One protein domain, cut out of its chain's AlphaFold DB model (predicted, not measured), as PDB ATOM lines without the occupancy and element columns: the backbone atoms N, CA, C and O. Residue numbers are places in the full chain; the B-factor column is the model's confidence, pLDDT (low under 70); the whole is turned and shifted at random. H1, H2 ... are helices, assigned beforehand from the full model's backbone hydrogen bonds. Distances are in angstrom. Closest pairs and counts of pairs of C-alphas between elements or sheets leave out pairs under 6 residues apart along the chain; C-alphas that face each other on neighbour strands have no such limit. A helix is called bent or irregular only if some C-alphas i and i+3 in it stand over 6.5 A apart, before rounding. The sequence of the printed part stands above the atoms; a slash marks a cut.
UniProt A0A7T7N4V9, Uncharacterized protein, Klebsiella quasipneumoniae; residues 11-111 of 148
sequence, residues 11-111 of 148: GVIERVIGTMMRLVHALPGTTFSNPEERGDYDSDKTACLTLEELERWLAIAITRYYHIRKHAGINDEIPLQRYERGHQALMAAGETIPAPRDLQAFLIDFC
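AT A GLANCE: This is residues 11 to 111 of the 148 residues of an uncharacterized protein of Klebsiella quasipneumoniae (UniProt A0A7T7N4V9). Four helices are strung along an open, drawn-out chain, and no helix touches another. H1 and H2 lie near each other at a steep tilt, with the long loop of residues 25 to 50 reaching out at one end of the long axis; H3 extends towards the other end, where the chain turns back, and residues 98 to 111, which hold H4, stand free off to one side. The printed part has 101 residues, with the named helices in the order H1, H2, H3, H4 and no named strand; the class is all helix. It is only just extended, close to loose, with a radius of gyration of the C-alphas of 19.2 A and spans of 61 by 38 by 23 A.

HOW THE PARTS SIT: H2, residues 51 to 66, is the longest helix. It is close to but not clearly touching H1, residues 11 to 24: the closest C-alphas, those of Met 20 and Ala 61, are 7.5 A apart. Their lines stand at a steep tilt of 61 degrees, opposite ways. H2 is also close to but not clearly touching H3, residues 79 to 92, at a steep tilt of 66 degrees, the same way; the closest C-alphas, those of Tyr 66 and Pro 79, are 7.9 A apart. H1 and H3 are apart. H4, residues 103 to 109, is apart from H1, H2 and H3. Every O i to N i+4 pair is within hydrogen-bond range in H1, H3 and H4, and 11 of 12 are in H2.

IN THESE COORDINATES: H2 is 20.6 A from first to last C-alpha, and is neither bent nor irregular, but only just: C-alphas 63 and 66 are 6.4 A apart. H1 is 19.7 A long and begins at C-alpha 11 (213.685, 179.865, 178.708). H3 is 19.9 A long, and H4, 10.1 A long, ends at C-alpha 109 (222.956, 188.311, 162.506).

THE WHOLE: The C-alphas of Asp 40 and Gly 94, the two farthest apart, are 61.6 A apart. The printed part has no cut. The links H1 to H2 and H2 to H3 are long, and H3 to H4 is short. Mean pLDDT of the printed part is 75.7; residues 25 to 49 are under 70.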
ATOM      1  N   GLY A  11     213.888 180.902 177.689       72.81
ATOM      2  CA  GLY A  11     213.685 179.865 178.708       72.81
ATOM      3  C   GLY A  11     213.660 178.431 178.160       72.81
ATOM      4  O   GLY A  11     213.973 177.482 178.882       72.81
ATOM      5  N   VAL A  12     213.321 178.248 176.877       73.25
ATOM      6  CA  VAL A  12     213.377 176.930 176.224       73.25
ATOM      7  C   VAL A  12     214.831 176.535 175.981       73.25
ATOM      8  O   VAL A  12     215.235 175.431 176.349       73.25
ATOM      9  N   ILE A  13     215.626 177.453 175.425       75.56
ATOM     10  CA  ILE A  13     217.050 177.240 175.142       75.56
ATOM     11  C   ILE A  13     217.827 177.033 176.450       75.56
ATOM     12  O   ILE A  13     218.570 176.063 176.577       75.56
ATOM     13  N   GLU A  14     217.587 177.862 177.465       80.88
ATOM     14  CA  GLU A  14     218.202 177.740 178.793       80.88
ATOM     15  C   GLU A  14     217.912 176.383 179.450       80.88
ATOM     16  O   GLU A  14     218.799 175.766 180.041       80.88
ATOM     17  N   ARG A  15     216.689 175.855 179.300       81.81
ATOM     18  CA  ARG A  15     216.326 174.528 179.821       81.81
ATOM     19  C   ARG A  15     217.067 173.398 179.104       81.81
ATOM     20  O   ARG A  15     217.450 172.416 179.753       81.81
ATOM     21  N   VAL A  16     217.249 173.507 177.785       79.19
ATOM     22  CA  VAL A  16     218.067 172.556 177.012       79.19
ATOM     23  C   VAL A  16     219.502 172.608 177.530       79.19
ATOM     24  O   VAL A  16     220.027 171.574 177.938       79.19
ATOM     25  N   ILE A  17     220.090 173.806 177.611       79.88
ATOM     26  CA  ILE A  17     221.466 174.022 178.078       79.88
ATOM     27  C   ILE A  17     221.658 173.459 179.489       79.88
ATOM     28  O   ILE A  17     222.570 172.666 179.709       79.88
ATOM     29  N   GLY A  18     220.763 173.758 180.433       78.38
ATOM     30  CA  GLY A  18     220.842 173.223 181.797       78.38
ATOM     31  C   GLY A  18     220.714 171.695 181.868       78.38
ATOM     32  O   GLY A  18     221.294 171.049 182.741       78.38
ATOM     33  N   THR A  19     219.986 171.076 180.935       78.94
ATOM     34  CA  THR A  19     219.915 169.609 180.837       78.94
ATOM     35  C   THR A  19     221.207 169.026 180.276       78.94
ATOM     36  O   THR A  19     221.695 168.039 180.821       78.94
ATOM     37  N   MET A  20     221.786 169.659 179.256       78.56
ATOM     38  CA  MET A  20     223.070 169.243 178.691       78.56
ATOM     39  C   MET A  20     224.201 169.394 179.704       78.56
ATOM     40  O   MET A  20     224.972 168.459 179.859       78.56
ATOM     41  N   MET A  21     224.246 170.486 180.470       74.88
ATOM     42  CA  MET A  21     225.256 170.677 181.517       74.88
ATOM     43  C   MET A  21     225.222 169.555 182.559       74.88
ATOM     44  O   MET A  21     226.262 169.003 182.900       74.88
ATOM     45  N   ARG A  22     224.033 169.116 182.995       75.75
ATOM     46  CA  ARG A  22     223.914 167.946 183.887       75.75
ATOM     47  C   ARG A  22     224.421 166.648 183.259       75.75
ATOM     48  O   ARG A  22     224.984 165.823 183.967       75.75
ATOM     49  N   LEU A  23     224.199 166.453 181.960       73.06
ATOM     50  CA  LEU A  23     224.691 165.276 181.239       73.06
ATOM     51  C   LEU A  23     226.209 165.326 181.044       73.06
ATOM     52  O   LEU A  23     226.857 164.292 181.154       73.06
ATOM     53  N   VAL A  24     226.766 166.516 180.800       72.12
ATOM     54  CA  VAL A  24     228.212 166.735 180.689       72.12
ATOM     55  C   VAL A  24     228.872 166.406 182.020       72.12
ATOM     56  O   VAL A  24     229.793 165.609 182.023       72.12
ATOM     57  N   HIS A  25     228.344 166.888 183.150       67.00
ATOM     58  CA  HIS A  25     228.863 166.566 184.489       67.00
ATOM     59  C   HIS A  25     228.820 165.070 184.863       67.00
ATOM     60  O   HIS A  25     229.416 164.677 185.861       67.00
ATOM     61  N   ALA A  26     228.114 164.229 184.098       65.06
ATOM     62  CA  ALA A  26     228.131 162.777 184.273       65.06
ATOM     63  C   ALA A  26     229.246 162.083 183.461       65.06
ATOM     64  O   ALA A  26     229.430 160.870 183.593       65.06
ATOM     65  N   LEU A  27     229.970 162.817 182.610       63.78
ATOM     66  CA  LEU A  27     231.097 162.297 181.844       63.78
ATOM     67  C   LEU A  27     232.360 162.217 182.715       63.78
ATOM     68  O   LEU A  27     232.657 163.152 183.461       63.78
ATOM     69  N   PRO A  28     233.145 161.131 182.612       50.06
ATOM     70  CA  PRO A  28     234.431 161.045 183.290       50.06
ATOM     71  C   PRO A  28     235.381 162.122 182.739       50.06
ATOM     72  O   PRO A  28     235.580 162.211 181.530       50.06
ATOM     73  N   GLY A  29     235.949 162.949 183.627       51.38
ATOM     74  CA  GLY A  29     236.895 164.019 183.275       51.38
ATOM     75  C   GLY A  29     236.347 165.452 183.346       51.38
ATOM     76  O   GLY A  29     237.080 166.384 183.025       51.38
ATOM     77  N   THR A  30     235.098 165.679 183.776       51.88
ATOM     78  CA  THR A  30     234.614 167.057 183.970       51.88
ATOM     79  C   THR A  30     235.208 167.710 185.206       51.88
ATOM     80  O   THR A  30     235.173 167.137 186.293       51.88
ATOM     81  N   THR A  31     235.691 168.940 185.055       50.75
ATOM     82  CA  THR A  31     236.106 169.793 186.167       50.75
ATOM     83  C   THR A  31     234.929 170.037 187.107       50.75
ATOM     84  O   THR A  31     233.860 170.495 186.699       50.75
ATOM     85  N   PHE A  32     235.130 169.705 188.381       43.69
ATOM     86  CA  PHE A  32     234.199 170.010 189.456       43.69
ATOM     87  C   PHE A  32     233.887 171.512 189.465       43.69
ATOM     88  O   PHE A  32     234.778 172.352 189.336       43.69
ATOM     89  N   SER A  33     232.611 171.858 189.632       44.00
ATOM     90  CA  SER A  33     232.133 173.247 189.698       44.00
ATOM     91  C   SER A  33     232.570 173.980 190.977       44.00
ATOM     92  O   SER A  33     232.194 175.134 191.171       44.00
ATOM     93  N   ASN A  34     233.329 173.320 191.862       41.12
ATOM     94  CA  ASN A  34     233.782 173.855 193.137       41.12
ATOM     95  C   ASN A  34     235.258 174.311 193.054       41.12
ATOM     96  O   ASN A  34     236.142 173.473 192.859       41.12
ATOM     97  N   PRO A  35     235.557 175.614 193.228       48.00
ATOM     98  CA  PRO A  35     236.926 176.127 193.258       48.00
ATOM     99  C   PRO A  35     237.778 175.556 194.404       48.00
ATOM    100  O   PRO A  35     238.995 175.507 194.265       48.00
ATOM    101  N   GLU A  36     237.165 175.110 195.509       48.16
ATOM    102  CA  GLU A  36     237.881 174.558 196.674       48.16
ATOM    103  C   GLU A  36     238.291 173.085 196.488       48.16
ATOM    104  O   GLU A  36     239.329 172.669 196.994       48.16
ATOM    105  N   GLU A  37     237.548 172.302 195.695       47.59
ATOM    106  CA  GLU A  37     237.926 170.920 195.323       47.59
ATOM    107  C   GLU A  37     238.979 170.871 194.209       47.59
ATOM    108  O   GLU A  37     239.551 169.822 193.916       47.59
ATOM    109  N   ARG A  38     239.240 172.016 193.572       46.22
ATOM    110  CA  ARG A  38     240.094 172.125 192.390       46.22
ATOM    111  C   ARG A  38     241.592 172.100 192.709       46.22
ATOM    112  O   ARG A  38     242.364 171.850 191.789       46.22
ATOM    113  N   GLY A  39     241.968 172.300 193.979       58.25
ATOM    114  CA  GLY A  39     243.311 172.116 194.550       58.25
ATOM    115  C   GLY A  39     244.465 172.086 193.536       58.25
ATOM    116  O   GLY A  39     244.758 173.090 192.896       58.25
ATOM    117  N   ASP A  40     245.086 170.914 193.389       51.16
ATOM    118  CA  ASP A  40     246.260 170.640 192.539       51.16
ATOM    119  C   ASP A  40     245.875 169.851 191.258       51.16
ATOM    120  O   ASP A  40     246.606 168.981 190.777       51.16
ATOM    121  N   TYR A  41     244.659 170.072 190.736       48.72
ATOM    122  CA  TYR A  41     244.092 169.281 189.638       48.72
ATOM    123  C   TYR A  41     244.693 169.668 188.274       48.72
ATOM    124  O   TYR A  41     244.332 170.684 187.669       48.72
ATOM    125  N   ASP A  42     245.592 168.819 187.774       53.00
ATOM    126  CA  ASP A  42     246.204 168.920 186.445       53.00
ATOM    127  C   ASP A  42     245.151 168.677 185.345       53.00
ATOM    128  O   ASP A  42     244.804 167.547 184.983       53.00
ATOM    129  N   SER A  43     244.594 169.779 184.846       51.84
ATOM    130  CA  SER A  43     243.485 169.778 183.888       51.84
ATOM    131  C   SER A  43     243.890 169.199 182.525       51.84
ATOM    132  O   SER A  43     243.043 168.616 181.850       51.84
ATOM    133  N   ASP A  44     245.174 169.281 182.162       48.62
ATOM    134  CA  ASP A  44     245.707 168.744 180.904       48.62
ATOM    135  C   ASP A  44     245.859 167.216 180.953       48.62
ATOM    136  O   ASP A  44     245.634 166.537 179.953       48.62
ATOM    137  N   LYS A  45     246.193 166.640 182.118       47.62
ATOM    138  CA  LYS A  45     246.358 165.178 182.277       47.62
ATOM    139  C   LYS A  45     245.056 164.406 182.464       47.62
ATOM    140  O   LYS A  45     245.046 163.187 182.303       47.62
ATOM    141  N   THR A  46     243.978 165.097 182.815       49.50
ATOM    142  CA  THR A  46     242.691 164.477 183.173       49.50
ATOM    143  C   THR A  46     241.584 164.770 182.155       49.50
ATOM    144  O   THR A  46     240.444 164.338 182.332       49.50
ATOM    145  N   ALA A  47     241.917 165.479 181.071       50.75
ATOM    146  CA  ALA A  47     241.045 165.676 179.922       50.75
ATOM    147  C   ALA A  47     240.845 164.338 179.188       50.75
ATOM    148  O   ALA A  47     241.612 163.958 178.308       50.75
ATOM    149  N   CYS A  48     239.812 163.592 179.578       55.72
ATOM    150  CA  CYS A  48     239.474 162.305 178.964       55.72
ATOM    151  C   CYS A  48     238.812 162.424 177.581       55.72
ATOM    152  O   CYS A  48     238.602 161.398 176.942       55.72
ATOM    153  N   LEU A  49     238.452 163.633 177.134       60.84
ATOM    154  CA  LEU A  49     237.776 163.870 175.858       60.84
ATOM    155  C   LEU A  49     238.421 165.038 175.115       60.84
ATOM    156  O   LEU A  49     238.611 166.121 175.669       60.84
ATOM    157  N   THR A  50     238.708 164.819 173.838       72.56
ATOM    158  CA  THR A  50     239.054 165.872 172.881       72.56
ATOM    159  C   THR A  50     237.824 166.721 172.535       72.56
ATOM    160  O   THR A  50     236.680 166.310 172.747       72.56
ATOM    161  N   LEU A  51     238.043 167.917 171.972       75.94
ATOM    162  CA  LEU A  51     236.951 168.793 171.528       75.94
ATOM    163  C   LEU A  51     236.034 168.092 170.512       75.94
ATOM    164  O   LEU A  51     234.815 168.151 170.648       75.94
ATOM    165  N   GLU A  52     236.611 167.367 169.553       72.56
ATOM    166  CA  GLU A  52     235.859 166.614 168.540       72.56
ATOM    167  C   GLU A  52     234.974 165.520 169.165       72.56
ATOM    168  O   GLU A  52     233.833 165.301 168.749       72.56
ATOM    169  N   GLU A  53     235.469 164.835 170.199       74.50
ATOM    170  CA  GLU A  53     234.691 163.823 170.916       74.50
ATOM    171  C   GLU A  53     233.559 164.447 171.735       74.50
ATOM    172  O   GLU A  53     232.457 163.892 171.764       74.50
ATOM    173  N   LEU A  54     233.788 165.615 172.345       81.62
ATOM    174  CA  LEU A  54     232.744 166.374 173.031       81.62
ATOM    175  C   LEU A  54     231.660 166.840 172.054       81.62
ATOM    176  O   LEU A  54     230.476 166.689 172.350       81.62
ATOM    177  N   GLU A  55     232.035 167.363 170.887       83.88
ATOM    178  CA  GLU A  55     231.094 167.769 169.838       83.88
ATOM    179  C   GLU A  55     230.247 166.586 169.362       83.88
ATOM    180  O   GLU A  55     229.014 166.674 169.292       83.88
ATOM    181  N   ARG A  56     230.888 165.440 169.102       81.56
ATOM    182  CA  ARG A  56     230.191 164.211 168.711       81.56
ATOM    183  C   ARG A  56     229.253 163.728 169.810       81.56
ATOM    184  O   ARG A  56     228.109 163.360 169.526       81.56
ATOM    185  N   TRP A  57     229.715 163.725 171.055       85.06
ATOM    186  CA  TRP A  57     228.895 163.346 172.196       85.06
ATOM    187  C   TRP A  57     227.704 164.293 172.364       85.06
ATOM    188  O   TRP A  57     226.579 163.825 172.534       85.06
ATOM    189  N   LEU A  58     227.910 165.606 172.234       85.44
ATOM    190  CA  LEU A  58     226.859 166.616 172.348       85.44
ATOM    191  C   LEU A  58     225.807 166.435 171.249       85.44
ATOM    192  O   LEU A  58     224.608 166.453 171.533       85.44
ATOM    193  N   ALA A  59     226.232 166.178 170.010       87.00
ATOM    194  CA  ALA A  59     225.323 165.872 168.908       87.00
ATOM    195  C   ALA A  59     224.469 164.626 169.204       87.00
ATOM    196  O   ALA A  59     223.256 164.626 168.964       87.00
ATOM    197  N   ILE A  60     225.064 163.574 169.778       86.50
ATOM    198  CA  ILE A  60     224.338 162.371 170.210       86.50
ATOM    199  C   ILE A  60     223.387 162.699 171.369       86.50
ATOM    200  O   ILE A  60     222.223 162.304 171.330       86.50
ATOM    201  N   ALA A  61     223.824 163.457 172.374       86.19
ATOM    202  CA  ALA A  61     222.993 163.851 173.509       86.19
ATOM    203  C   ALA A  61     221.763 164.655 173.050       86.19
ATOM    204  O   ALA A  61     220.634 164.390 173.472       86.19
ATOM    205  N   ILE A  62     221.938 165.579 172.109       86.81
ATOM    206  CA  ILE A  62     220.831 166.341 171.530       86.81
ATOM    207  C   ILE A  62     219.901 165.406 170.748       86.81
ATOM    208  O   ILE A  62     218.709 165.323 171.052       86.81
ATOM    209  N   THR A  63     220.417 164.679 169.757       86.62
ATOM    210  CA  THR A  63     219.585 163.947 168.781       86.62
ATOM    211  C   THR A  63     219.009 162.630 169.301       86.62
ATOM    212  O   THR A  63     217.929 162.220 168.875       86.62
ATOM    213  N   ARG A  64     219.716 161.941 170.202       84.06
ATOM    214  CA  ARG A  64     219.389 160.587 170.678       84.06
ATOM    215  C   ARG A  64     219.027 160.514 172.151       84.06
ATOM    216  O   ARG A  64     218.573 159.465 172.581       84.06
ATOM    217  N   TYR A  65     219.201 161.578 172.928       84.44
ATOM    218  CA  TYR A  65     218.776 161.582 174.327       84.44
ATOM    219  C   TYR A  65     217.667 162.602 174.569       84.44
ATOM    220  O   TYR A  65     216.577 162.231 174.996       84.44
ATOM    221  N   TYR A  66     217.905 163.871 174.239       85.81
ATOM    222  CA  TYR A  66     216.966 164.954 174.527       85.81
ATOM    223  C   TYR A  66     215.707 164.892 173.655       85.81
ATOM    224  O   TYR A  66     214.593 164.899 174.165       85.81
ATOM    225  N   HIS A  67     215.856 164.770 172.334       87.50
ATOM    226  CA  HIS A  67     214.707 164.860 171.425       87.50
ATOM    227  C   HIS A  67     213.759 163.657 171.462       87.50
ATOM    228  O   HIS A  67     212.631 163.785 170.990       87.50
ATOM    229  N   ILE A  68     214.191 162.514 172.009       88.88
ATOM    230  CA  ILE A  68     213.403 161.269 172.043       88.88
ATOM    231  C   ILE A  68     212.791 160.958 173.415       88.88
ATOM    232  O   ILE A  68     211.986 160.035 173.527       88.88
ATOM    233  N   ARG A  69     213.176 161.683 174.471       86.19
ATOM    234  CA  ARG A  69     212.651 161.465 175.823       86.19
ATOM    235  C   ARG A  69     211.434 162.337 176.094       86.19
ATOM    236  O   ARG A  69     211.261 163.402 175.513       86.19
ATOM    237  N   LYS A  70     210.594 161.862 177.010       87.12
ATOM    238  CA  LYS A  70     209.436 162.609 177.501       87.12
ATOM    239  C   LYS A  70     209.894 163.750 178.390       87.12
ATOM    240  O   LYS A  70     210.700 163.536 179.299       87.12
ATOM    241  N   HIS A  71     209.383 164.946 178.133       85.75
ATOM    242  CA  HIS A  71     209.730 166.139 178.890       85.75
ATOM    243  C   HIS A  71     208.504 166.666 179.641       85.75
ATOM    244  O   HIS A  71     207.533 167.109 179.033       85.75
ATOM    245  N   ALA A  72     208.592 166.732 180.970       81.12
ATOM    246  CA  ALA A  72     207.510 167.242 181.820       81.12
ATOM    247  C   ALA A  72     207.087 168.688 181.477       81.12
ATOM    248  O   ALA A  72     205.943 169.073 181.676       81.12
ATOM    249  N   GLY A  73     207.997 169.496 180.912       79.38
ATOM    250  CA  GLY A  73     207.701 170.869 180.476       79.38
ATOM    251  C   GLY A  73     206.822 170.983 179.225       79.38
ATOM    252  O   GLY A  73     206.435 172.092 178.873       79.38
ATOM    253  N   ILE A  74     206.529 169.868 178.554       83.38
ATOM    254  CA  ILE A  74     205.660 169.789 177.371       83.38
ATOM    255  C   ILE A  74     204.615 168.678 177.545       83.38
ATOM    256  O   ILE A  74     204.349 167.921 176.618       83.38
ATOM    257  N   ASN A  75     204.029 168.571 178.742       85.00
ATOM    258  CA  ASN A  75     202.987 167.588 179.074       85.00
ATOM    259  C   ASN A  75     203.422 166.126 178.861       85.00
ATOM    260  O   ASN A  75     202.647 165.311 178.367       85.00
ATOM    261  N   ASP A  76     204.677 165.804 179.192       86.06
ATOM    262  CA  ASP A  76     205.268 164.471 179.000       86.06
ATOM    263  C   ASP A  76     205.255 163.968 177.545       86.06
ATOM    264  O   ASP A  76     205.430 162.774 177.279       86.06
ATOM    265  N   GLU A  77     205.113 164.881 176.584       86.69
ATOM    266  CA  GLU A  77     205.342 164.591 175.176       86.69
ATOM    267  C   GLU A  77     206.845 164.512 174.873       86.69
ATOM    268  O   GLU A  77     207.706 165.015 175.605       86.69
ATOM    269  N   ILE A  78     207.159 163.851 173.761       91.44
ATOM    270  CA  ILE A  78     208.507 163.798 173.203       91.44
ATOM    271  C   ILE A  78     208.682 165.021 172.287       91.44
ATOM    272  O   ILE A  78     207.852 165.204 171.390       91.44
ATOM    273  N   PRO A  79     209.745 165.841 172.437       90.50
ATOM    274  CA  PRO A  79     209.937 167.044 171.620       90.50
ATOM    275  C   PRO A  79     209.859 166.785 170.114       90.50
ATOM    276  O   PRO A  79     209.224 167.550 169.393       90.50
ATOM    277  N   LEU A  80     210.445 165.678 169.646       90.88
ATOM    278  CA  LEU A  80     210.387 165.277 168.240       90.88
ATOM    279  C   LEU A  80     208.949 165.020 167.762       90.88
ATOM    280  O   LEU A  80     208.571 165.471 166.687       90.88
ATOM    281  N   GLN A  81     208.131 164.335 168.566       91.12
ATOM    282  CA  GLN A  81     206.731 164.064 168.221       91.12
ATOM    283  C   GLN A  81     205.897 165.346 168.211       91.12
ATOM    284  O   GLN A  81     205.063 165.540 167.327       91.12
ATOM    285  N   ARG A  82     206.144 166.238 169.175       91.25
ATOM    286  CA  ARG A  82     205.486 167.544 169.245       91.25
ATOM    287  C   ARG A  82     205.807 168.391 168.011       91.25
ATOM    288  O   ARG A  82     204.897 168.999 167.450       91.25
ATOM    289  N   TYR A  83     207.074 168.403 167.593       89.88
ATOM    290  CA  TYR A  83     207.519 169.075 166.372       89.88
ATOM    291  C   TYR A  83     206.844 168.487 165.131       89.88
ATOM    292  O   TYR A  83     206.230 169.230 164.373       89.88
ATOM    293  N   GLU A  84     206.881 167.163 164.969       91.50
ATOM    294  CA  GLU A  84     206.294 166.475 163.815       91.50
ATOM    295  C   GLU A  84     204.788 166.746 163.695       91.50
ATOM    296  O   GLU A  84     204.292 167.091 162.626       91.50
ATOM    297  N   ARG A  85     204.059 166.701 164.817       90.94
ATOM    298  CA  ARG A  85     202.633 167.051 164.856       90.94
ATOM    299  C   ARG A  85     202.384 168.506 164.456       90.94
ATOM    300  O   ARG A  85     201.426 168.783 163.738       90.94
ATOM    301  N   GLY A  86     203.216 169.434 164.930       89.94
ATOM    302  CA  GLY A  86     203.131 170.846 164.556       89.94
ATOM    303  C   GLY A  86     203.407 171.063 163.068       89.94
ATOM    304  O   GLY A  86     202.663 171.777 162.401       89.94
ATOM    305  N   HIS A  87     204.425 170.389 162.534       90.44
ATOM    306  CA  HIS A  87     204.777 170.424 161.119       90.44
ATOM    307  C   HIS A  87     203.647 169.871 160.237       90.44
ATOM    308  O   HIS A  87     203.244 170.518 159.274       90.44
ATOM    309  N   GLN A  88     203.060 168.732 160.608       91.38
ATOM    310  CA  GLN A  88     201.909 168.157 159.906       91.38
ATOM    311  C   GLN A  88     200.682 169.075 159.947       91.38
ATOM    312  O   GLN A  88     199.991 169.216 158.940       91.38
ATOM    313  N   ALA A  89     200.420 169.727 161.084       90.88
ATOM    314  CA  ALA A  89     199.322 170.683 161.209       90.88
ATOM    315  C   ALA A  89     199.519 171.917 160.310       90.88
ATOM    316  O   ALA A  89     198.566 172.343 159.662       90.88
ATOM    317  N   LEU A  90     200.747 172.445 160.223       89.88
ATOM    318  CA  LEU A  90     201.098 173.532 159.299       89.88
ATOM    319  C   LEU A  90     200.872 173.118 157.841       89.88
ATOM    320  O   LEU A  90     200.182 173.817 157.103       89.88
ATOM    321  N   MET A  91     201.366 171.937 157.453       87.50
ATOM    322  CA  MET A  91     201.175 171.400 156.101       87.50
ATOM    323  C   MET A  91     199.693 171.216 155.755       87.50
ATOM    324  O   MET A  91     199.272 171.568 154.655       87.50
ATOM    325  N   ALA A  92     198.883 170.718 156.694       90.12
ATOM    326  CA  ALA A  92     197.441 170.557 156.502       90.12
ATOM    327  C   ALA A  92     196.701 171.901 156.363       90.12
ATOM    328  O   ALA A  92     195.696 171.973 155.657       90.12
ATOM    329  N   ALA A  93     197.202 172.959 157.003       90.31
ATOM    330  CA  ALA A  93     196.694 174.322 156.858       90.31
ATOM    331  C   ALA A  93     197.188 175.025 155.575       90.31
ATOM    332  O   ALA A  93     196.734 176.128 155.273       90.31
ATOM    333  N   GLY A  94     198.100 174.407 154.813       87.38
ATOM    334  CA  GLY A  94     198.747 175.029 153.653       87.38
ATOM    335  C   GLY A  94     199.764 176.114 154.026       87.38
ATOM    336  O   GLY A  94     200.159 176.906 153.171       87.38
ATOM    337  N   GLU A  95     200.186 176.166 155.289       84.75
ATOM    338  CA  GLU A  95     201.173 177.112 155.803       84.75
ATOM    339  C   GLU A  95     202.568 176.476 155.813       84.75
ATOM    340  O   GLU A  95     202.721 175.275 156.024       84.75
ATOM    341  N   THR A  96     203.616 177.274 155.602       81.81
ATOM    342  CA  THR A  96     205.009 176.805 155.637       81.81
ATOM    343  C   THR A  96     205.765 177.410 156.814       81.81
ATOM    344  O   THR A  96     205.400 178.460 157.344       81.81
ATOM    345  N   ILE A  97     206.845 176.744 157.231       79.94
ATOM    346  CA  ILE A  97     207.785 177.315 158.200       79.94
ATOM    347  C   ILE A  97     208.310 178.637 157.610       79.94
ATOM    348  O   ILE A  97     208.745 178.637 156.455       79.94
ATOM    349  N   PRO A  98     208.273 179.755 158.361       78.88
ATOM    350  CA  PRO A  98     208.703 181.046 157.845       78.88
ATOM    351  C   PRO A  98     210.173 180.977 157.430       78.88
ATOM    352  O   PRO A  98     211.062 180.814 158.264       78.88
ATOM    353  N   ALA A  99     210.424 181.101 156.130       79.56
ATOM    354  CA  ALA A  99     211.773 181.241 155.611       79.56
ATOM    355  C   ALA A  99     212.299 182.659 155.901       79.56
ATOM    356  O   ALA A  99     211.509 183.617 155.910       79.56
ATOM    357  N   PRO A 100     213.618 182.828 156.108       84.00
ATOM    358  CA  PRO A 100     214.222 184.152 156.153       84.00
ATOM    359  C   PRO A 100     213.860 184.914 154.877       84.00
ATOM    360  O   PRO A 100     214.054 184.410 153.772       84.00
ATOM    361  N   ARG A 101     213.317 186.127 155.024       80.38
ATOM    362  CA  ARG A 101     212.985 186.976 153.864       80.38
ATOM    363  C   ARG A 101     214.237 187.421 153.114       80.38
ATOM    364  O   ARG A 101     214.177 187.617 151.907       80.38
ATOM    365  N   ASP A 102     215.341 187.574 153.842       87.19
ATOM    366  CA  ASP A 102     216.653 187.930 153.323       87.19
ATOM    367  C   ASP A 102     217.717 187.030 153.966       87.19
ATOM    368  O   ASP A 102     217.912 187.031 155.184       87.19
ATOM    369  N   LEU A 103     218.387 186.239 153.128       85.12
ATOM    370  CA  LEU A 103     219.463 185.341 153.534       85.12
ATOM    371  C   LEU A 103     220.721 186.103 153.968       85.12
ATOM    372  O   LEU A 103     221.420 185.637 154.861       85.12
ATOM    373  N   GLN A 104     221.017 187.258 153.364       84.12
ATOM    374  CA  GLN A 104     222.204 188.046 153.706       84.12
ATOM    375  C   GLN A 104     222.053 188.668 155.091       84.12
ATOM    376  O   GLN A 104     222.937 188.503 155.926       84.12
ATOM    377  N   ALA A 105     220.909 189.300 155.363       83.31
ATOM    378  CA  ALA A 105     220.604 189.833 156.690       83.31
ATOM    379  C   ALA A 105     220.657 188.738 157.767       83.31
ATOM    380  O   ALA A 105     221.302 188.919 158.795       83.31
ATOM    381  N   PHE A 106     220.072 187.568 157.485       83.44
ATOM    382  CA  PHE A 106     220.128 186.423 158.394       83.44
ATOM    383  C   PHE A 106     221.568 185.994 158.706       83.44
ATOM    384  O   PHE A 106     221.884 185.749 159.860       83.44
ATOM    385  N   LEU A 107     222.457 185.919 157.709       85.38
ATOM    386  CA  LEU A 107     223.864 185.558 157.935       85.38
ATOM    387  C   LEU A 107     224.630 186.628 158.726       85.38
ATOM    388  O   LEU A 107     225.489 186.281 159.537       85.38
ATOM    389  N   ILE A 108     224.315 187.909 158.509       85.38
ATOM    390  CA  ILE A 108     224.914 189.025 159.251       85.38
ATOM    391  C   ILE A 108     224.573 188.930 160.743       85.38
ATOM    392  O   ILE A 108     225.451 189.186 161.564       85.38
ATOM    393  N   ASP A 109     223.366 188.485 161.103       81.19
ATOM    394  CA  ASP A 109     222.956 188.311 162.506       81.19
ATOM    395  C   ASP A 109     223.818 187.284 163.271       81.19
ATOM    396  O   ASP A 109     223.987 187.404 164.485       81.19
ATOM    397  N   PHE A 110     224.393 186.289 162.584       78.69
ATOM    398  CA  PHE A 110     225.312 185.310 163.191       78.69
ATOM    399  C   PHE A 110     226.776 185.742 163.147       78.69
ATOM    400  O   PHE A 110     227.634 185.047 163.697       78.69
ATOM    401  N   CYS A 111     227.088 186.858 162.488       76.50
ATOM    402  CA  CYS A 111     228.448 187.352 162.439       76.50
ATOM    403  C   CYS A 111     228.803 187.951 163.807       76.50
ATOM    404  O   CYS A 111     228.136 188.889 164.255       76.50
TER     405      CYS A 111